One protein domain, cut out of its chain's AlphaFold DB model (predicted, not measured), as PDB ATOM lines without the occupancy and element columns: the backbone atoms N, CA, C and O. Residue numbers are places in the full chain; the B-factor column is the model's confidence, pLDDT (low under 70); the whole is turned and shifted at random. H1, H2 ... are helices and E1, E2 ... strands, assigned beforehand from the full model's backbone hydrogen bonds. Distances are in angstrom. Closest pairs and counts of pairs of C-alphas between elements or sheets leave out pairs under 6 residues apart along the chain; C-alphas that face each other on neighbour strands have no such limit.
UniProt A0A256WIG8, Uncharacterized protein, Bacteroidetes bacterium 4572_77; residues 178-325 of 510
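AT A GLANCE: This is residues 178 to 325 of the 510 residues of an uncharacterized protein of Bacteroidetes bacterium 4572_77 (UniProt A0A256WIG8). Two strongly twisted sheets lie partly face to face in an elongated sandwich, with the short helices H1 and H2 at one end. In one sheet the long strand E1 has E5 and E2 along one side and E8, then E9, on the other; the second sheet is made of two hairpins, E3 with E4 and E6 with E7, in the order E4 E3 E6 E7. The printed part has 148 residues, with named elements in the order E1 H1 H2 E2 E3 E4 E5 E6 E7 E8 E9; the first sheet is mixed, the second antiparallel, and the class is mostly strand. It is compact, with a radius of gyration of the C-alphas of 16.1 A and spans of 50 by 32 by 24 A.

HOW THE PARTS SIT: Start at E1, residues 178 to 189, in the branched sheet. On one side of it find E5, residues 248 to 255, antiparallel, with N 180 and O 252 2.9 A apart, and E2, residues 211 to 213, antiparallel, with N 188 and O 212 at 2.8 A. On the other side E8, residues 307 to 312, is parallel, with N 187 and O 310 at 3.0 A. E1 lies on one side of E8 and E9, residues 322 to 324, on the other side, parallel to E8, with N 324 and O 311 at 2.8 A. In the other sheet E3, residues 216 to 224, forms a hairpin with E4, residues 229 to 237, with N 220 and O 234 at 2.8 A. E6, residues 261 to 272, is antiparallel to E3, with N 219 and O 265 at 3.0 A, and forms a hairpin with E7, residues 275 to 287, with N 264 and O 284 at 2.8 A. The sheets' strands stand at 35 degrees; between E4 and E5 the closest C-alphas are those of Phe 236 and Val 250, 6.4 A apart. H1, residues 193 to 196, only grazes the second sheet with residues 195 to 196. H2, residues 200 to 203, is only just not on it, with 4 pairs of C-alphas within 10 A. Both helices are too short for an O i to N i+4 pair; each has its one O i to N i+3 pair within range.

IN THESE COORDINATES: Find C-alpha 178 at (26.041, -35.872, 8.590); from there E1 runs 36.3 A to C-alpha 189. E7 covers 36.4 A and E6 31.8 A, bending by 57 degrees at residue 269. E4 bends by 57 degrees at residue 233. E9 ends at C-alpha 324, (32.380, -14.344, -13.637).

THE WHOLE: The C-alphas farthest apart, of Tyr 194 and Asp 257, are 51.2 A apart. The printed part has no cut. Look at residues 288 to 306 for the long link, E7 to E8. Residues 289 to 304 and 317 to 318 have pLDDT under 70; the mean of the printed part is 87.4.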
ATOM      1  N   LYS A 178      27.109 -36.255   9.517       82.00
ATOM      2  CA  LYS A 178      26.041 -35.872   8.590       82.00
ATOM      3  C   LYS A 178      26.588 -35.780   7.166       82.00
ATOM      4  O   LYS A 178      27.692 -35.302   6.936       82.00
ATOM      5  N   ILE A 179      25.816 -36.253   6.185       85.06
ATOM      6  CA  ILE A 179      26.136 -36.029   4.770       85.06
ATOM      7  C   ILE A 179      25.408 -34.776   4.306       85.06
ATOM      8  O   ILE A 179      24.175 -34.741   4.290       85.06
ATOM      9  N   GLU A 180      26.178 -33.772   3.916       86.31
ATOM     10  CA  GLU A 180      25.675 -32.526   3.350       86.31
ATOM     11  C   GLU A 180      25.776 -32.540   1.833       86.31
ATOM     12  O   GLU A 180      26.521 -33.337   1.257       86.31
ATOM     13  N   ARG A 181      24.977 -31.695   1.180       88.31
ATOM     14  CA  ARG A 181      24.942 -31.591  -0.275       88.31
ATOM     15  C   ARG A 181      24.636 -30.172  -0.725       88.31
ATOM     16  O   ARG A 181      23.812 -29.509  -0.102       88.31
ATOM     17  N   GLN A 182      25.224 -29.785  -1.847       89.19
ATOM     18  CA  GLN A 182      24.979 -28.532  -2.545       89.19
ATOM     19  C   GLN A 182      24.842 -28.795  -4.045       89.19
ATOM     20  O   GLN A 182      25.601 -29.584  -4.609       89.19
ATOM     21  N   CYS A 183      23.876 -28.147  -4.692       92.00
ATOM     22  CA  CYS A 183      23.719 -28.200  -6.141       92.00
ATOM     23  C   CYS A 183      24.370 -26.990  -6.806       92.00
ATOM     24  O   CYS A 183      24.160 -25.869  -6.356       92.00
ATOM     25  N   PHE A 184      25.108 -27.233  -7.889       94.00
ATOM     26  CA  PHE A 184      25.701 -26.200  -8.738       94.00
ATOM     27  C   PHE A 184      25.100 -26.259 -10.138       94.00
ATOM     28  O   PHE A 184      24.997 -27.339 -10.733       94.00
ATOM     29  N   PHE A 185      24.748 -25.107 -10.680       94.06
ATOM     30  CA  PHE A 185      24.371 -24.933 -12.072       94.06
ATOM     31  C   PHE A 185      25.060 -23.683 -12.613       94.06
ATOM     32  O   PHE A 185      25.426 -22.781 -11.867       94.06
ATOM     33  N   GLY A 186      25.304 -23.648 -13.912       93.94
ATOM     34  CA  GLY A 186      25.815 -22.433 -14.501       93.94
ATOM     35  C   GLY A 186      25.921 -22.503 -16.000       93.94
ATOM     36  O   GLY A 186      25.806 -23.582 -16.579       93.94
ATOM     37  N   ASP A 187      26.178 -21.348 -16.593       93.94
ATOM     38  CA  ASP A 187      26.233 -21.152 -18.035       93.94
ATOM     39  C   ASP A 187      27.555 -20.494 -18.455       93.94
ATOM     40  O   ASP A 187      28.168 -19.708 -17.724       93.94
ATOM     41  N   VAL A 188      28.009 -20.831 -19.658       94.31
ATOM     42  CA  VAL A 188      29.134 -20.199 -20.344       94.31
ATOM     43  C   VAL A 188      28.584 -19.354 -21.482       94.31
ATOM     44  O   VAL A 188      28.012 -19.869 -22.444       94.31
ATOM     45  N   CYS A 189      28.818 -18.052 -21.375       90.38
ATOM     46  CA  CYS A 189      28.439 -17.053 -22.356       90.38
ATOM     47  C   CYS A 189      29.642 -16.663 -23.212       90.38
ATOM     48  O   CYS A 189      30.653 -16.185 -22.690       90.38
ATOM     49  N   THR A 190      29.529 -16.820 -24.529       88.31
ATOM     50  CA  THR A 190      30.610 -16.504 -25.468       88.31
ATOM     51  C   THR A 190      30.098 -16.130 -26.865       88.31
ATOM     52  O   THR A 190      29.241 -16.791 -27.444       88.31
ATOM     53  N   GLY A 191      30.654 -15.078 -27.447       84.88
ATOM     54  CA  GLY A 191      30.589 -14.713 -28.859       84.88
ATOM     55  C   GLY A 191      31.483 -15.594 -29.739       84.88
ATOM     56  O   GLY A 191      31.155 -15.842 -30.901       84.88
ATOM     57  N   LYS A 192      32.546 -16.178 -29.180       87.62
ATOM     58  CA  LYS A 192      33.478 -17.101 -29.852       87.62
ATOM     59  C   LYS A 192      33.005 -18.556 -29.864       87.62
ATOM     60  O   LYS A 192      33.748 -19.485 -29.550       87.62
ATOM     61  N   VAL A 193      31.771 -18.784 -30.310       91.50
ATOM     62  CA  VAL A 193      31.148 -20.124 -30.367       91.50
ATOM     63  C   VAL A 193      32.016 -21.149 -31.121       91.50
ATOM     64  O   VAL A 193      32.057 -22.320 -30.752       91.50
ATOM     65  N   TYR A 194      32.758 -20.713 -32.145       91.81
ATOM     66  CA  TYR A 194      33.635 -21.575 -32.947       91.81
ATOM     67  C   TYR A 194      34.812 -22.179 -32.153       91.81
ATOM     68  O   TYR A 194      35.360 -23.199 -32.561       91.81
ATOM     69  N   GLU A 195      35.213 -21.592 -31.021       93.00
ATOM     70  CA  GLU A 195      36.304 -22.124 -30.183       93.00
ATOM     71  C   GLU A 195      35.892 -23.367 -29.397       93.00
ATOM     72  O   GLU A 195      36.740 -24.130 -28.940       93.00
ATOM     73  N   TYR A 196      34.585 -23.598 -29.298       95.19
ATOM     74  CA  TYR A 196      33.998 -24.763 -28.658       95.19
ATOM     75  C   TYR A 196      33.735 -25.897 -29.662       95.19
ATOM     76  O   TYR A 196      33.211 -26.948 -29.280       95.19
ATOM     77  N   GLU A 197      34.115 -25.738 -30.933       94.81
ATOM     78  CA  GLU A 197      34.065 -26.818 -31.920       94.81
ATOM     79  C   GLU A 197      34.953 -28.002 -31.511       94.81
ATOM     80  O   GLU A 197      36.050 -27.852 -30.973       94.81
ATOM     81  N   ASN A 198      34.497 -29.214 -31.813       94.62
ATOM     82  CA  ASN A 198      35.105 -30.484 -31.411       94.62
ATOM     83  C   ASN A 198      35.240 -30.675 -29.884       94.62
ATOM     84  O   ASN A 198      36.083 -31.457 -29.431       94.62
ATOM     85  N   SER A 199      34.425 -29.981 -29.084       96.75
ATOM     86  CA  SER A 199      34.375 -30.130 -27.625       96.75
ATOM     87  C   SER A 199      33.176 -30.962 -27.154       96.75
ATOM     88  O   SER A 199      32.325 -31.384 -27.939       96.75
ATOM     89  N   LEU A 200      33.076 -31.183 -25.837       97.50
ATOM     90  CA  LEU A 200      31.888 -31.798 -25.238       97.50
ATOM     91  C   LEU A 200      30.624 -30.936 -25.403       97.50
ATOM     92  O   LEU A 200      29.529 -31.496 -25.431       97.50
ATOM     93  N   TYR A 201      30.764 -29.617 -25.573       97.94
ATOM     94  CA  TYR A 201      29.627 -28.717 -25.778       97.94
ATOM     95  C   TYR A 201      28.887 -29.004 -27.093       97.94
ATOM     96  O   TYR A 201      27.672 -28.857 -27.155       97.94
ATOM     97  N   GLU A 202      29.556 -29.532 -28.128       97.06
ATOM     98  CA  GLU A 202      28.878 -29.947 -29.371       97.06
ATOM     99  C   GLU A 202      27.848 -31.065 -29.156       97.06
ATOM    100  O   GLU A 202      26.971 -31.269 -29.996       97.06
ATOM    101  N   SER A 203      27.966 -31.813 -28.054       97.00
ATOM    102  CA  SER A 203      27.069 -32.924 -27.718       97.00
ATOM    103  C   SER A 203      25.830 -32.495 -26.926       97.00
ATOM    104  O   SER A 203      24.981 -33.345 -26.648       97.00
ATOM    105  N   GLN A 204      25.713 -31.212 -26.578       97.50
ATOM    106  CA  GLN A 204      24.525 -30.646 -25.942       97.50
ATOM    107  C   GLN A 204      23.315 -30.693 -26.884       97.50
ATOM    108  O   GLN A 204      23.451 -30.677 -28.111       97.50
ATOM    109  N   ALA A 205      22.105 -30.741 -26.329       97.06
ATOM    110  CA  ALA A 205      20.862 -30.906 -27.075       97.06
ATOM    111  C   ALA A 205      20.623 -29.790 -28.106       97.06
ATOM    112  O   ALA A 205      20.070 -30.055 -29.178       97.06
ATOM    113  N   ASN A 206      21.057 -28.565 -27.795       95.00
ATOM    114  CA  ASN A 206      20.980 -27.411 -28.696       95.00
ATOM    115  C   ASN A 206      22.275 -27.171 -29.495       95.00
ATOM    116  O   ASN A 206      22.308 -26.273 -30.335       95.00
ATOM    117  N   GLY A 207      23.302 -28.003 -29.298       95.44
ATOM    118  CA  GLY A 207      24.628 -27.832 -29.883       95.44
ATOM    119  C   GLY A 207      25.331 -26.570 -29.382       95.44
ATOM    120  O   GLY A 207      24.992 -26.030 -28.334       95.44
ATOM    121  N   LEU A 208      26.312 -26.098 -30.155       96.19
ATOM    122  CA  LEU A 208      27.047 -24.881 -29.822       96.19
ATOM    123  C   LEU A 208      26.176 -23.639 -30.014       96.19
ATOM    124  O   LEU A 208      25.566 -23.438 -31.068       96.19
ATOM    125  N   GLN A 209      26.163 -22.786 -29.000       94.06
ATOM    126  CA  GLN A 209      25.382 -21.559 -28.949       94.06
ATOM    127  C   GLN A 209      26.121 -20.514 -28.108       94.06
ATOM    128  O   GLN A 209      27.123 -20.816 -27.471       94.06
ATOM    129  N   MET A 210      25.651 -19.267 -28.146       90.75
ATOM    130  CA  MET A 210      26.258 -18.176 -27.376       90.75
ATOM    131  C   MET A 210      26.125 -18.382 -25.863       90.75
ATOM    132  O   MET A 210      26.939 -17.864 -25.113       90.75
ATOM    133  N   ASP A 211      25.100 -19.117 -25.442       92.44
ATOM    134  CA  ASP A 211      24.739 -19.383 -24.054       92.44
ATOM    135  C   ASP A 211      24.619 -20.897 -23.872       92.44
ATOM    136  O   ASP A 211      23.666 -21.512 -24.358       92.44
ATOM    137  N   MET A 212      25.638 -21.521 -23.288       94.75
ATOM    138  CA  MET A 212      25.731 -22.974 -23.155       94.75
ATOM    139  C   MET A 212      25.774 -23.379 -21.684       94.75
ATOM    140  O   MET A 212      26.607 -22.835 -20.961       94.75
ATOM    141  N   PRO A 213      25.016 -24.409 -21.261       95.94
ATOM    142  CA  PRO A 213      25.175 -24.980 -19.929       95.94
ATOM    143  C   PRO A 213      26.632 -25.358 -19.668       95.94
ATOM    144  O   PRO A 213      27.257 -26.059 -20.470       95.94
ATOM    145  N   ALA A 214      27.192 -24.887 -18.562       97.00
ATOM    146  CA  ALA A 214      28.593 -25.057 -18.231       97.00
ATOM    147  C   ALA A 214      28.914 -26.531 -17.960       97.00
ATOM    148  O   ALA A 214      28.294 -27.200 -17.126       97.00
ATOM    149  N   ILE A 215      29.953 -27.034 -18.623       98.50
ATOM    150  CA  ILE A 215      30.556 -28.320 -18.275       98.50
ATOM    151  C   ILE A 215      31.640 -28.041 -17.235       98.50
ATOM    152  O   ILE A 215      32.629 -27.379 -17.538       98.50
ATOM    153  N   MET A 216      31.455 -28.527 -16.012       98.44
ATOM    154  CA  MET A 216      32.247 -28.145 -14.845       98.44
ATOM    155  C   MET A 216      32.698 -29.332 -13.995       98.44
ATOM    156  O   MET A 216      32.116 -30.425 -14.017       98.44
ATOM    157  N   GLU A 217      33.728 -29.058 -13.201       98.56
ATOM    158  CA  GLU A 217      34.197 -29.868 -12.093       98.56
ATOM    159  C   GLU A 217      34.218 -29.047 -10.799       98.56
ATOM    160  O   GLU A 217      34.627 -27.890 -10.799       98.56
ATOM    161  N   ILE A 218      33.811 -29.663  -9.689       98.12
ATOM    162  CA  ILE A 218      34.009 -29.107  -8.345       98.12
ATOM    163  C   ILE A 218      35.017 -29.991  -7.623       98.12
ATOM    164  O   ILE A 218      34.752 -31.177  -7.393       98.12
ATOM    165  N   VAL A 219      36.169 -29.431  -7.261       98.50
ATOM    166  CA  VAL A 219      37.133 -30.099  -6.379       98.50
ATOM    167  C   VAL A 219      36.799 -29.719  -4.944       98.50
ATOM    168  O   VAL A 219      36.919 -28.561  -4.554       98.50
ATOM    169  N   ALA A 220      36.368 -30.706  -4.167       96.25
ATOM    170  CA  ALA A 220      36.013 -30.545  -2.770       96.25
ATOM    171  C   ALA A 220      37.176 -30.969  -1.869       96.25
ATOM    172  O   ALA A 220      37.678 -32.101  -1.946       96.25
ATOM    173  N   SER A 221      37.590 -30.042  -1.013       97.12
ATOM    174  CA  SER A 221      38.719 -30.182  -0.105       97.12
ATOM    175  C   SER A 221      38.314 -29.859   1.325       97.12
ATOM    176  O   SER A 221      37.378 -29.103   1.563       97.12
ATOM    177  N   LYS A 222      39.042 -30.436   2.276       95.31
ATOM    178  CA  LYS A 222      38.877 -30.192   3.710       95.31
ATOM    179  C   LYS A 222      40.201 -29.733   4.294       95.31
ATOM    180  O   LYS A 222      41.246 -30.256   3.896       95.31
ATOM    181  N   TYR A 223      40.175 -28.759   5.190       95.75
ATOM    182  CA  TYR A 223      41.389 -28.285   5.837       95.75
ATOM    183  C   TYR A 223      41.945 -29.353   6.780       95.75
ATOM    184  O   TYR A 223      41.250 -29.884   7.646       95.75
ATOM    185  N   ASP A 224      43.221 -29.681   6.605       93.44
ATOM    186  CA  ASP A 224      43.954 -30.578   7.487       93.44
ATOM    187  C   ASP A 224      44.935 -29.770   8.336       93.44
ATOM    188  O   ASP A 224      45.976 -29.300   7.869       93.44
ATOM    189  N   SER A 225      44.617 -29.654   9.625       91.00
ATOM    190  CA  SER A 225      45.451 -28.946  10.599       91.00
ATOM    191  C   SER A 225      46.867 -29.524  10.733       91.00
ATOM    192  O   SER A 225      47.786 -28.787  11.097       91.00
ATOM    193  N   ALA A 226      47.083 -30.807  10.416       91.62
ATOM    194  CA  ALA A 226      48.403 -31.428  10.494       91.62
ATOM    195  C   ALA A 226      49.330 -30.981   9.352       91.62
ATOM    196  O   ALA A 226      50.535 -30.823   9.564       91.62
ATOM    197  N   SER A 227      48.778 -30.778   8.155       93.56
ATOM    198  CA  SER A 227      49.513 -30.297   6.979       93.56
ATOM    199  C   SER A 227      49.390 -28.788   6.746       93.56
ATOM    200  O   SER A 227      50.141 -28.250   5.932       93.56
ATOM    201  N   ALA A 228      48.514 -28.107   7.493       93.94
ATOM    202  CA  ALA A 228      48.174 -26.692   7.337       93.94
ATOM    203  C   ALA A 228      47.754 -26.343   5.897       93.94
ATOM    204  O   ALA A 228      48.171 -25.327   5.338       93.94
ATOM    205  N   ALA A 229      46.969 -27.228   5.279       95.69
ATOM    206  CA  ALA A 229      46.538 -27.107   3.893       95.69
ATOM    207  C   ALA A 229      45.155 -27.730   3.671       95.69
ATOM    208  O   ALA A 229      44.746 -28.645   4.384       95.69
ATOM    209  N   TYR A 230      44.461 -27.266   2.632       96.44
ATOM    210  CA  TYR A 230      43.270 -27.931   2.116       96.44
ATOM    211  C   TYR A 230      43.667 -29.194   1.349       96.44
ATOM    212  O   TYR A 230      44.456 -29.138   0.404       96.44
ATOM    213  N   VAL A 231      43.118 -30.335   1.759       97.00
ATOM    214  CA  VAL A 231      43.375 -31.637   1.143       97.00
ATOM    215  C   VAL A 231      42.138 -32.067   0.349       97.00
ATOM    216  O   VAL A 231      41.066 -32.224   0.942       97.00
ATOM    217  N   PRO A 232      42.257 -32.282  -0.976       97.19
ATOM    218  CA  PRO A 232      41.132 -32.708  -1.795       97.19
ATOM    219  C   PRO A 232      40.710 -34.127  -1.420       97.19
ATOM    220  O   PRO A 232      41.528 -35.050  -1.398       97.19
ATOM    221  N   PHE A 233      39.418 -34.313  -1.161       95.12
ATOM    222  CA  PHE A 233      38.844 -35.630  -0.883       95.12
ATOM    223  C   PHE A 233      38.017 -36.162  -2.056       95.12
ATOM    224  O   PHE A 233      37.854 -37.382  -2.184       95.12
ATOM    225  N   ARG A 234      37.493 -35.285  -2.925       96.88
ATOM    226  CA  ARG A 234      36.722 -35.693  -4.105       96.88
ATOM    227  C   ARG A 234      36.658 -34.608  -5.180       96.88
ATOM    228  O   ARG A 234      36.592 -33.429  -4.871       96.88
ATOM    229  N   THR A 235      36.568 -35.048  -6.433       98.38
ATOM    230  CA  THR A 235      36.179 -34.217  -7.580       98.38
ATOM    231  C   THR A 235      34.829 -34.692  -8.112       98.38
ATOM    232  O   THR A 235      34.628 -35.892  -8.318       98.38
ATOM    233  N   PHE A 236      33.910 -33.757  -8.323       98.38
ATOM    234  CA  PHE A 236      32.596 -33.972  -8.931       98.38
ATOM    235  C   PHE A 236      32.610 -33.413 -10.349       98.38
ATOM    236  O   PHE A 236      33.263 -32.405 -10.572       98.38
ATOM    237  N   SER A 237      31.908 -34.038 -11.296       98.38
ATOM    238  CA  SER A 237      31.848 -33.571 -12.687       98.38
ATOM    239  C   SER A 237      30.468 -33.802 -13.291       98.38
ATOM    240  O   SER A 237      29.858 -34.853 -13.068       98.38
ATOM    241  N   ASN A 238      30.005 -32.854 -14.105       98.12
ATOM    242  CA  ASN A 238      28.765 -32.968 -14.875       98.12
ATOM    243  C   ASN A 238      28.982 -33.378 -16.347       98.12
ATOM    244  O   ASN A 238      28.021 -33.497 -17.112       98.12
ATOM    245  N   ALA A 239      30.226 -33.663 -16.753       97.81
ATOM    246  CA  ALA A 239      30.576 -33.980 -18.141       97.81
ATOM    247  C   ALA A 239      29.823 -35.193 -18.714       97.81
ATOM    248  O   ALA A 239      29.572 -35.257 -19.915       97.81
ATOM    249  N   ALA A 240      29.420 -36.144 -17.864       97.31
ATOM    250  CA  ALA A 240      28.667 -37.333 -18.272       97.31
ATOM    251  C   ALA A 240      27.270 -37.020 -18.841       97.31
ATOM    252  O   ALA A 240      26.705 -37.851 -19.553       97.31
ATOM    253  N   TYR A 241      26.719 -35.850 -18.516       97.00
ATOM    254  CA  TYR A 241      25.452 -35.340 -19.037       97.00
ATOM    255  C   TYR A 241      25.618 -33.962 -19.691       97.00
ATOM    256  O   TYR A 241      24.646 -33.235 -19.843       97.00
ATOM    257  N   PHE A 242      26.848 -33.618 -20.092       97.44
ATOM    258  CA  PHE A 242      27.183 -32.401 -20.842       97.44
ATOM    259  C   PHE A 242      26.699 -31.097 -20.187       97.44
ATOM    260  O   PHE A 242      26.431 -30.128 -20.885       97.44
ATOM    261  N   GLY A 243      26.570 -31.078 -18.857       95.06
ATOM    262  CA  GLY A 243      26.009 -29.936 -18.129       95.06
ATOM    263  C   GLY A 243      24.497 -29.737 -18.292       95.06
ATOM    264  O   GLY A 243      23.962 -28.759 -17.788       95.06
ATOM    265  N   GLU A 244      23.779 -30.659 -18.943       94.38
ATOM    266  CA  GLU A 244      22.350 -30.522 -19.234       94.38
ATOM    267  C   GLU A 244      21.434 -31.339 -18.309       94.38
ATOM    268  O   GLU A 244      21.718 -32.469 -17.905       94.38
ATOM    269  N   GLY A 245      20.239 -30.798 -18.058       88.62
ATOM    270  CA  GLY A 245      19.104 -31.538 -17.502       88.62
ATOM    271  C   GLY A 245      19.097 -31.726 -15.982       88.62
ATOM    272  O   GLY A 245      18.076 -32.173 -15.456       88.62
ATOM    273  N   GLN A 246      20.180 -31.385 -15.280       92.38
ATOM    274  CA  GLN A 246      20.265 -31.387 -13.813       92.38
ATOM    275  C   GLN A 246      21.454 -30.552 -13.312       92.38
ATOM    276  O   GLN A 246      22.434 -30.381 -14.035       92.38
ATOM    277  N   CYS A 247      21.384 -30.089 -12.060       93.25
ATOM    278  CA  CYS A 247      22.527 -29.512 -11.350       93.25
ATOM    279  C   CYS A 247      23.579 -30.577 -11.000       93.25
ATOM    280  O   CYS A 247      23.280 -31.771 -10.876       93.25
ATOM    281  N   LEU A 248      24.817 -30.131 -10.793       96.44
ATOM    282  CA  LEU A 248      25.888 -30.937 -10.228       96.44
ATOM    283  C   LEU A 248      25.735 -31.005  -8.705       96.44
ATOM    284  O   LEU A 248      26.012 -30.034  -8.009       96.44
ATOM    285  N   GLU A 249      25.303 -32.160  -8.193       94.44
ATOM    286  CA  GLU A 249      25.219 -32.410  -6.749       94.44
ATOM    287  C   GLU A 249      26.613 -32.734  -6.180       94.44
ATOM    288  O   GLU A 249      27.208 -33.778  -6.468       94.44
ATOM    289  N   VAL A 250      27.127 -31.824  -5.358       93.75
ATOM    290  CA  VAL A 250      28.360 -31.946  -4.574       93.75
ATOM    291  C   VAL A 250      27.972 -32.344  -3.160       93.75
ATOM    292  O   VAL A 250      27.051 -31.761  -2.604       93.75
ATOM    293  N   TYR A 251      28.645 -33.325  -2.562       91.00
ATOM    294  CA  TYR A 251      28.306 -33.789  -1.213       91.00
ATOM    295  C   TYR A 251      29.528 -34.168  -0.381       91.00
ATOM    296  O   TYR A 251      30.505 -34.721  -0.893       91.00
ATOM    297  N   TRP A 252      29.469 -33.908   0.920       91.56
ATOM    298  CA  TRP A 252      30.587 -34.114   1.839       91.56
ATOM    299  C   TRP A 252      30.117 -34.643   3.191       91.56
ATOM    300  O   TRP A 252      28.937 -34.584   3.530       91.56
ATOM    301  N   ALA A 253      31.051 -35.249   3.919       87.81
ATOM    302  CA  ALA A 253      30.828 -35.715   5.276       87.81
ATOM    303  C   ALA A 253      31.243 -34.606   6.245       87.81
ATOM    304  O   ALA A 253      32.394 -34.173   6.201       87.81
ATOM    305  N   ASN A 254      30.297 -34.191   7.074       82.56
ATOM    306  CA  ASN A 254      30.436 -33.195   8.122       82.56
ATOM    307  C   ASN A 254      30.376 -33.915   9.480       82.56
ATOM    308  O   ASN A 254      29.418 -34.657   9.723       82.56
ATOM    309  N   ASP A 255      31.409 -33.778  10.311       86.12
ATOM    310  CA  ASP A 255      31.417 -34.305  11.681       86.12
ATOM    311  C   ASP A 255      30.765 -33.274  12.611       86.12
ATOM    312  O   ASP A 255      31.376 -32.267  12.938       86.12
ATOM    313  N   GLU A 256      29.525 -33.525  13.048       80.69
ATOM    314  CA  GLU A 256      28.725 -32.560  13.825       80.69
ATOM    315  C   GLU A 256      29.318 -32.257  15.215       80.69
ATOM    316  O   GLU A 256      28.853 -31.346  15.902       80.69
ATOM    317  N   ASP A 257      30.329 -33.021  15.639       81.19
ATOM    318  CA  ASP A 257      31.054 -32.817  16.891       81.19
ATOM    319  C   ASP A 257      32.288 -31.903  16.732       81.19
ATOM    320  O   ASP A 257      32.941 -31.563  17.728       81.19
ATOM    321  N   LEU A 258      32.634 -31.514  15.500       83.88
ATOM    322  CA  LEU A 258      33.779 -30.673  15.160       83.88
ATOM    323  C   LEU A 258      33.331 -29.432  14.381       83.88
ATOM    324  O   LEU A 258      32.235 -29.380  13.845       83.88
ATOM    325  N   VAL A 259      34.205 -28.425  14.367       87.50
ATOM    326  CA  VAL A 259      34.123 -27.324  13.404       87.50
ATOM    327  C   VAL A 259      35.177 -27.590  12.345       87.50
ATOM    328  O   VAL A 259      36.357 -27.781  12.675       87.50
ATOM    329  N   GLU A 260      34.755 -27.644  11.095       88.12
ATOM    330  CA  GLU A 260      35.559 -28.093   9.971       88.12
ATOM    331  C   GLU A 260      35.515 -27.078   8.827       88.12
ATOM    332  O   GLU A 260      34.453 -26.625   8.405       88.12
ATOM    333  N   ASP A 261      36.692 -26.748   8.289       91.88
ATOM    334  CA  ASP A 261      36.807 -25.851   7.142       91.88
ATOM    335  C   ASP A 261      36.818 -26.644   5.831       91.88
ATOM    336  O   ASP A 261      37.595 -27.597   5.644       91.88
ATOM    337  N   PHE A 262      36.011 -26.197   4.880       93.00
ATOM    338  CA  PHE A 262      35.890 -26.772   3.551       93.00
ATOM    339  C   PHE A 262      36.257 -25.752   2.478       93.00
ATOM    340  O   PHE A 262      36.094 -24.547   2.644       93.00
ATOM    341  N   ARG A 263      36.751 -26.267   1.350       94.31
ATOM    342  CA  ARG A 263      37.032 -25.487   0.144       94.31
ATOM    343  C   ARG A 263      36.450 -26.172  -1.077       94.31
ATOM    344  O   ARG A 263      36.760 -27.340  -1.331       94.31
ATOM    345  N   PHE A 264      35.686 -25.425  -1.863       95.50
ATOM    346  CA  PHE A 264      35.255 -25.808  -3.201       95.50
ATOM    347  C   PHE A 264      35.985 -24.978  -4.247       95.50
ATOM    348  O   PHE A 264      35.967 -23.753  -4.218       95.50
ATOM    349  N   GLU A 265      36.611 -25.655  -5.198       96.62
ATOM    350  CA  GLU A 265      37.203 -25.026  -6.374       96.62
ATOM    351  C   GLU A 265      36.355 -25.377  -7.599       96.62
ATOM    352  O   GLU A 265      36.227 -26.554  -7.952       96.62
ATOM    353  N   LEU A 266      35.765 -24.356  -8.223       97.06
ATOM    354  CA  LEU A 266      34.969 -24.466  -9.440       97.06
ATOM    355  C   LEU A 266      35.871 -24.377 -10.661       97.06
ATOM    356  O   LEU A 266      36.438 -23.323 -10.953       97.06
ATOM    357  N   TYR A 267      35.940 -25.477 -11.400       98.25
ATOM    358  CA  TYR A 267      36.601 -25.546 -12.688       98.25
ATOM    359  C   TYR A 267      35.578 -25.668 -13.810       98.25
ATOM    360  O   TYR A 267      34.686 -26.508 -13.749       98.25
ATOM    361  N   VAL A 268      35.732 -24.893 -14.878       98.25
ATOM    362  CA  VAL A 268      34.861 -24.955 -16.060       98.25
ATOM    363  C   VAL A 268      35.682 -25.387 -17.270       98.25
ATOM    364  O   VAL A 268      36.826 -24.968 -17.436       98.25
ATOM    365  N   LEU A 269      35.127 -26.263 -18.105       98.25
ATOM    366  CA  LEU A 269      35.751 -26.703 -19.345       98.25
ATOM    367  C   LEU A 269      35.703 -25.554 -20.356       98.25
ATOM    368  O   LEU A 269      34.636 -25.244 -20.884       98.25
ATOM    369  N   LEU A 270      36.852 -24.940 -20.627       96.88
ATOM    370  CA  LEU A 270      36.988 -23.747 -21.464       96.88
ATOM    371  C   LEU A 270      38.109 -23.931 -22.508       96.88
ATOM    372  O   LEU A 270      38.981 -24.793 -22.326       96.88
ATOM    373  N   PRO A 271      38.109 -23.149 -23.605       95.75
ATOM    374  CA  PRO A 271      39.170 -23.179 -24.609       95.75
ATOM    375  C   PRO A 271      40.558 -22.899 -24.016       95.75
ATOM    376  O   PRO A 271      40.748 -21.952 -23.257       95.75
ATOM    377  N   GLN A 272      41.547 -23.714 -24.376       94.69
ATOM    378  CA  GLN A 272      42.954 -23.522 -24.022       94.69
ATOM    379  C   GLN A 272      43.829 -23.911 -25.216       94.69
ATOM    380  O   GLN A 272      44.050 -25.095 -25.503       94.69
ATOM    381  N   GLY A 273      44.354 -22.909 -25.921       93.38
ATOM    382  CA  GLY A 273      45.005 -23.124 -27.210       93.38
ATOM    383  C   GLY A 273      44.029 -23.770 -28.202       93.38
ATOM    384  O   GLY A 273      42.888 -23.352 -28.320       93.38
ATOM    385  N   LEU A 274      44.452 -24.824 -28.907       93.50
ATOM    386  CA  LEU A 274      43.596 -25.549 -29.866       93.50
ATOM    387  C   LEU A 274      42.636 -26.578 -29.235       93.50
ATOM    388  O   LEU A 274      42.018 -27.348 -29.968       93.50
ATOM    389  N   GLY A 275      42.591 -26.689 -27.908       95.19
ATOM    390  CA  GLY A 275      41.796 -27.702 -27.217       95.19
ATOM    391  C   GLY A 275      40.946 -27.110 -26.104       95.19
ATOM    392  O   GLY A 275      40.802 -25.900 -25.993       95.19
ATOM    393  N   MET A 276      40.428 -27.991 -25.254       96.75
ATOM    394  CA  MET A 276      39.659 -27.625 -24.067       96.75
ATOM    395  C   MET A 276      40.399 -28.082 -22.815       96.75
ATOM    396  O   MET A 276      41.010 -29.157 -22.812       96.75
ATOM    397  N   ALA A 277      40.311 -27.305 -21.746       96.94
ATOM    398  CA  ALA A 277      40.828 -27.669 -20.436       96.94
ATOM    399  C   ALA A 277      39.903 -27.150 -19.335       96.94
ATOM    400  O   ALA A 277      39.213 -26.153 -19.517       96.94
ATOM    401  N   TYR A 278      39.888 -27.839 -18.197       97.81
ATOM    402  CA  TYR A 278      39.221 -27.348 -16.998       97.81
ATOM    403  C   TYR A 278      40.045 -26.215 -16.387       97.81
ATOM    404  O   TYR A 278      41.214 -26.407 -16.056       97.81
ATOM    405  N   GLN A 279      39.431 -25.043 -16.266       95.81
ATOM    406  CA  GLN A 279      40.055 -23.814 -15.785       95.81
ATOM    407  C   GLN A 279      39.405 -23.393 -14.484       95.81
ATOM    408  O   GLN A 279      38.180 -23.404 -14.396       95.81
ATOM    409  N   LEU A 280      40.214 -23.020 -13.494       95.06
ATOM    410  CA  LEU A 280      39.716 -22.516 -12.220       95.06
ATOM    411  C   LEU A 280      39.032 -21.163 -12.442       95.06
ATOM    412  O   LEU A 280      39.667 -20.215 -12.896       95.06
ATOM    413  N   VAL A 281      37.750 -21.092 -12.105       92.94
ATOM    414  CA  VAL A 281      36.913 -19.894 -12.245       92.94
ATOM    415  C   VAL A 281      36.578 -19.297 -10.880       92.94
ATOM    416  O   VAL A 281      36.557 -18.077 -10.733       92.94
ATOM    417  N   GLY A 282      36.360 -20.143  -9.871       91.50
ATOM    418  CA  GLY A 282      35.983 -19.711  -8.529       91.50
ATOM    419  C   GLY A 282      36.572 -20.596  -7.438       91.50
ATOM    420  O   GLY A 282      36.805 -21.789  -7.636       91.50
ATOM    421  N   THR A 283      36.802 -20.006  -6.270       92.94
ATOM    422  CA  THR A 283      37.182 -20.715  -5.047       92.94
ATOM    423  C   THR A 283      36.298 -20.216  -3.922       92.94
ATOM    424  O   THR A 283      36.140 -19.007  -3.766       92.94
ATOM    425  N   TYR A 284      35.745 -21.145  -3.155       90.25
ATOM    426  CA  TYR A 284      34.851 -20.845  -2.055       90.25
ATOM    427  C   TYR A 284      35.296 -21.592  -0.809       90.25
ATOM    428  O   TYR A 284      35.366 -22.822  -0.825       90.25
ATOM    429  N   ASP A 285      35.574 -20.843   0.247       90.31
ATOM    430  CA  ASP A 285      35.931 -21.367   1.561       90.31
ATOM    431  C   ASP A 285      34.742 -21.168   2.499       90.31
ATOM    432  O   ASP A 285      34.085 -20.133   2.426       90.31
ATOM    433  N   PHE A 286      34.440 -22.154   3.339       86.75
ATOM    434  CA  PHE A 286      33.326 -22.082   4.288       86.75
ATOM    435  C   PHE A 286      33.545 -23.024   5.476       86.75
ATOM    436  O   PHE A 286      34.236 -24.038   5.335       86.75
ATOM    437  N   GLN A 287      32.948 -22.706   6.626       86.12
ATOM    438  CA  GLN A 287      32.917 -23.592   7.792       86.12
ATOM    439  C   GLN A 287      31.567 -24.322   7.868       86.12
ATOM    440  O   GLN A 287      30.556 -23.857   7.349       86.12
ATOM    441  N   ASP A 288      31.531 -25.489   8.504       77.69
ATOM    442  CA  ASP A 288      30.288 -26.231   8.770       77.69
ATOM    443  C   ASP A 288      29.366 -25.589   9.822       77.69
ATOM    444  O   ASP A 288      28.156 -25.832   9.803       77.69
ATOM    445  N   GLU A 289      29.911 -24.785  10.740       69.56
ATOM    446  CA  GLU A 289      29.141 -24.071  11.767       69.56
ATOM    447  C   GLU A 289      28.490 -22.773  11.267       69.56
ATOM    448  O   GLU A 289      27.590 -22.247  11.941       69.56
ATOM    449  N   ASP A 290      28.892 -22.297  10.080       61.31
ATOM    450  CA  ASP A 290      28.283 -21.164   9.381       61.31
ATOM    451  C   ASP A 290      26.845 -21.546   9.023       61.31
ATOM    452  O   ASP A 290      26.513 -22.236   8.056       61.31
ATOM    453  N   THR A 291      25.962 -21.207   9.949       46.09
ATOM    454  CA  THR A 291      24.697 -21.891  10.115       46.09
ATOM    455  C   THR A 291      23.685 -21.320   9.139       46.09
ATOM    456  O   THR A 291      23.095 -20.272   9.373       46.09
ATOM    457  N   TYR A 292      23.365 -22.113   8.120       42.03
ATOM    458  CA  TYR A 292      22.019 -22.188   7.541       42.03
ATOM    459  C   TYR A 292      21.509 -20.974   6.752       42.03
ATOM    460  O   TYR A 292      20.354 -20.983   6.321       42.03
ATOM    461  N   ASP A 293      22.351 -19.976   6.519       42.94
ATOM    462  CA  ASP A 293      22.138 -18.969   5.493       42.94
ATOM    463  C   ASP A 293      23.409 -18.944   4.652       42.94
ATOM    464  O   ASP A 293      24.390 -18.272   4.963       42.94
ATOM    465  N   PHE A 294      23.388 -19.687   3.552       48.59
ATOM    466  CA  PHE A 294      24.233 -19.418   2.395       48.59
ATOM    467  C   PHE A 294      23.848 -18.030   1.802       48.59
ATOM    468  O   PHE A 294      23.497 -17.907   0.636       48.59
ATOM    469  N   GLN A 295      23.799 -16.990   2.636       39.59
ATOM    470  CA  GLN A 295      23.526 -15.585   2.332       39.59
ATOM    471  C   GLN A 295      24.423 -14.645   3.149       39.59
ATOM    472  O   GLN A 295      24.407 -13.444   2.876       39.59
ATOM    473  N   ASP A 296      25.194 -15.141   4.128       36.25
ATOM    474  CA  ASP A 296      26.171 -14.292   4.811       36.25
ATOM    475  C   ASP A 296      27.383 -14.017   3.908       36.25
ATOM    476  O   ASP A 296      27.830 -14.873   3.143       36.25
ATOM    477  N   GLU A 297      27.878 -12.778   4.000       43.62
ATOM    478  CA  GLU A 297      28.792 -12.084   3.074       43.62
ATOM    479  C   GLU A 297      30.138 -12.791   2.792       43.62
ATOM    480  O   GLU A 297      30.873 -12.338   1.915       43.62
ATOM    481  N   ASP A 298      30.441 -13.901   3.472       44.44
ATOM    482  CA  ASP A 298      31.727 -14.607   3.418       44.44
ATOM    483  C   ASP A 298      31.624 -16.108   3.020       44.44
ATOM    484  O   ASP A 298      32.657 -16.765   2.891       44.44
ATOM    485  N   GLY A 299      30.417 -16.653   2.775       47.25
ATOM    486  CA  GLY A 299      30.180 -18.049   2.343       47.25
ATOM    487  C   GLY A 299      29.653 -18.186   0.901       47.25
ATOM    488  O   GLY A 299      29.322 -17.196   0.249       47.25
ATOM    489  N   VAL A 300      29.558 -19.415   0.366       52.38
ATOM    490  CA  VAL A 300      28.965 -19.686  -0.969       52.38
ATOM    491  C   VAL A 300      27.502 -19.239  -0.972       52.38
ATOM    492  O   VAL A 300      26.648 -20.001  -0.547       52.38
ATOM    493  N   ALA A 301      27.169 -18.036  -1.431       57.91
ATOM    494  CA  ALA A 301      25.770 -17.639  -1.484       57.91
ATOM    495  C   ALA A 301      24.980 -18.596  -2.402       57.91
ATOM    496  O   ALA A 301      25.261 -18.680  -3.595       57.91
ATOM    497  N   THR A 302      24.041 -19.365  -1.854       64.81
ATOM    498  CA  THR A 302      23.095 -20.151  -2.649       64.81
ATOM    499  C   THR A 302      21.911 -19.257  -2.905       64.81
ATOM    500  O   THR A 302      21.372 -18.669  -1.955       64.81
ATOM    501  N   GLY A 303      21.463 -19.204  -4.150       64.00
ATOM    502  CA  GLY A 303      20.250 -18.509  -4.516       64.00
ATOM    503  C   GLY A 303      19.060 -18.944  -3.665       64.00
ATOM    504  O   GLY A 303      19.054 -19.972  -2.979       64.00
ATOM    505  N   ALA A 304      17.988 -18.153  -3.706       67.94
ATOM    506  CA  ALA A 304      16.771 -18.412  -2.928       67.94
ATOM    507  C   ALA A 304      16.103 -19.775  -3.230       67.94
ATOM    508  O   ALA A 304      15.168 -20.175  -2.530       67.94
ATOM    509  N   ASP A 305      16.538 -20.471  -4.280       73.12
ATOM    510  CA  ASP A 305      16.084 -21.795  -4.689       73.12
ATOM    511  C   ASP A 305      16.986 -22.951  -4.204       73.12
ATOM    512  O   ASP A 305      16.627 -24.120  -4.386       73.12
ATOM    513  N   GLY A 306      18.097 -22.645  -3.523       79.75
ATOM    514  CA  GLY A 306      19.049 -23.615  -2.981       79.75
ATOM    515  C   GLY A 306      20.018 -24.196  -4.014       79.75
ATOM    516  O   GLY A 306      20.695 -25.186  -3.716       79.75
ATOM    517  N   VAL A 307      20.083 -23.621  -5.215       86.31
ATOM    518  CA  VAL A 307      21.107 -23.908  -6.223       86.31
ATOM    519  C   VAL A 307      22.161 -22.806  -6.153       86.31
ATOM    520  O   VAL A 307      21.852 -21.678  -5.802       86.31
ATOM    521  N   VAL A 308      23.424 -23.156  -6.397       89.12
ATOM    522  CA  VAL A 308      24.468 -22.170  -6.683       89.12
ATOM    523  C   VAL A 308      24.480 -21.969  -8.185       89.12
ATOM    524  O   VAL A 308      24.962 -22.847  -8.908       89.12
ATOM    525  N   ASP A 309      23.940 -20.845  -8.629       90.12
ATOM    526  CA  ASP A 309      23.914 -20.451 -10.030       90.12
ATOM    527  C   ASP A 309      25.110 -19.557 -10.354       90.12
ATOM    528  O   ASP A 309      25.342 -18.532  -9.708       90.12
ATOM    529  N   PHE A 310      25.869 -19.906 -11.391       92.00
ATOM    530  CA  PHE A 310      26.915 -19.027 -11.903       92.00
ATOM    531  C   PHE A 310      26.822 -18.797 -13.402       92.00
ATOM    532  O   PHE A 310      26.389 -19.651 -14.167       92.00
ATOM    533  N   VAL A 311      27.314 -17.648 -13.845       92.25
ATOM    534  CA  VAL A 311      27.446 -17.343 -15.267       92.25
ATOM    535  C   VAL A 311      28.857 -16.870 -15.545       92.25
ATOM    536  O   VAL A 311      29.379 -16.004 -14.847       92.25
ATOM    537  N   LEU A 312      29.484 -17.440 -16.569       91.62
ATOM    538  CA  LEU A 312      30.775 -17.000 -17.070       91.62
ATOM    539  C   LEU A 312      30.565 -16.149 -18.325       91.62
ATOM    540  O   LEU A 312      30.187 -16.666 -19.371       91.62
ATOM    541  N   GLY A 313      30.796 -14.841 -18.219       87.19
ATOM    542  CA  GLY A 313      30.448 -13.849 -19.237       87.19
ATOM    543  C   GLY A 313      29.161 -13.090 -18.891       87.19
ATOM    544  O   GLY A 313      28.840 -12.907 -17.723       87.19
ATOM    545  N   ASN A 314      28.440 -12.581 -19.897       74.69
ATOM    546  CA  ASN A 314      27.304 -11.667 -19.675       74.69
ATOM    547  C   ASN A 314      26.093 -11.964 -20.577       74.69
ATOM    548  O   ASN A 314      25.643 -11.112 -21.342       74.69
ATOM    549  N   CYS A 315      25.572 -13.184 -20.512       73.56
ATOM    550  CA  CYS A 315      24.312 -13.542 -21.169       73.56
ATOM    551  C   CYS A 315      23.188 -13.878 -20.180       73.56
ATOM    552  O   CYS A 315      22.101 -14.263 -20.606       73.56
ATOM    553  N   SER A 316      23.407 -13.652 -18.879       71.12
ATOM    554  CA  SER A 316      22.387 -13.926 -17.873       71.12
ATOM    555  C   SER A 316      21.190 -12.987 -18.030       71.12
ATOM    556  O   SER A 316      21.295 -11.771 -17.868       71.12
ATOM    557  N   LEU A 317      20.027 -13.555 -18.359       66.25
ATOM    558  CA  LEU A 317      18.742 -12.842 -18.353       66.25
ATOM    559  C   LEU A 317      18.111 -12.788 -16.952       66.25
ATOM    560  O   LEU A 317      17.123 -12.076 -16.752       66.25
ATOM    561  N   VAL A 318      18.654 -13.563 -16.016       69.94
ATOM    562  CA  VAL A 318      18.238 -13.673 -14.616       69.94
ATOM    563  C   VAL A 318      19.424 -13.367 -13.705       69.94
ATOM    564  O   VAL A 318      20.570 -13.461 -14.133       69.94
ATOM    565  N   ASP A 319      19.170 -12.966 -12.467       75.75
ATOM    566  CA  ASP A 319      20.250 -12.751 -11.503       75.75
ATOM    567  C   ASP A 319      20.855 -14.122 -11.145       75.75
ATOM    568  O   ASP A 319      20.139 -14.982 -10.639       75.75
ATOM    569  N   ALA A 320      22.133 -14.335 -11.473       85.94
ATOM    570  CA  ALA A 320      22.913 -15.490 -11.022       85.94
ATOM    571  C   ALA A 320      23.583 -15.162  -9.681       85.94
ATOM    572  O   ALA A 320      23.915 -13.997  -9.441       85.94
ATOM    573  N   ASP A 321      23.835 -16.169  -8.844       85.62
ATOM    574  CA  ASP A 321      24.502 -15.969  -7.551       85.62
ATOM    575  C   ASP A 321      25.938 -15.478  -7.742       85.62
ATOM    576  O   ASP A 321      26.410 -14.584  -7.038       85.62
ATOM    577  N   PHE A 322      26.619 -16.017  -8.758       87.31
ATOM    578  CA  PHE A 322      27.975 -15.629  -9.121       87.31
ATOM    579  C   PHE A 322      28.073 -15.248 -10.596       87.31
ATOM    580  O   PHE A 322      27.763 -16.028 -11.492       87.31
ATOM    581  N   THR A 323      28.575 -14.047 -10.873       87.31
ATOM    582  CA  THR A 323      28.909 -13.633 -12.242       87.31
ATOM    583  C   THR A 323      30.418 -13.530 -12.383       87.31
ATOM    584  O   THR A 323      31.066 -12.729 -11.710       87.31
ATOM    585  N   TYR A 324      30.971 -14.337 -13.279       88.69
ATOM    586  CA  TYR A 324      32.380 -14.344 -13.637       88.69
ATOM    587  C   TYR A 324      32.597 -13.604 -14.956       88.69
ATOM    588  O   TYR A 324      31.731 -13.620 -15.833       88.69
ATOM    589  N   PRO A 325      33.758 -12.962 -15.139       86.94
ATOM    590  CA  PRO A 325      34.070 -12.311 -16.398       86.94
ATOM    591  C   PRO A 325      34.200 -13.336 -17.533       86.94
ATOM    592  O   PRO A 325      34.462 -14.517 -17.304       86.94
TER     593      PRO A 325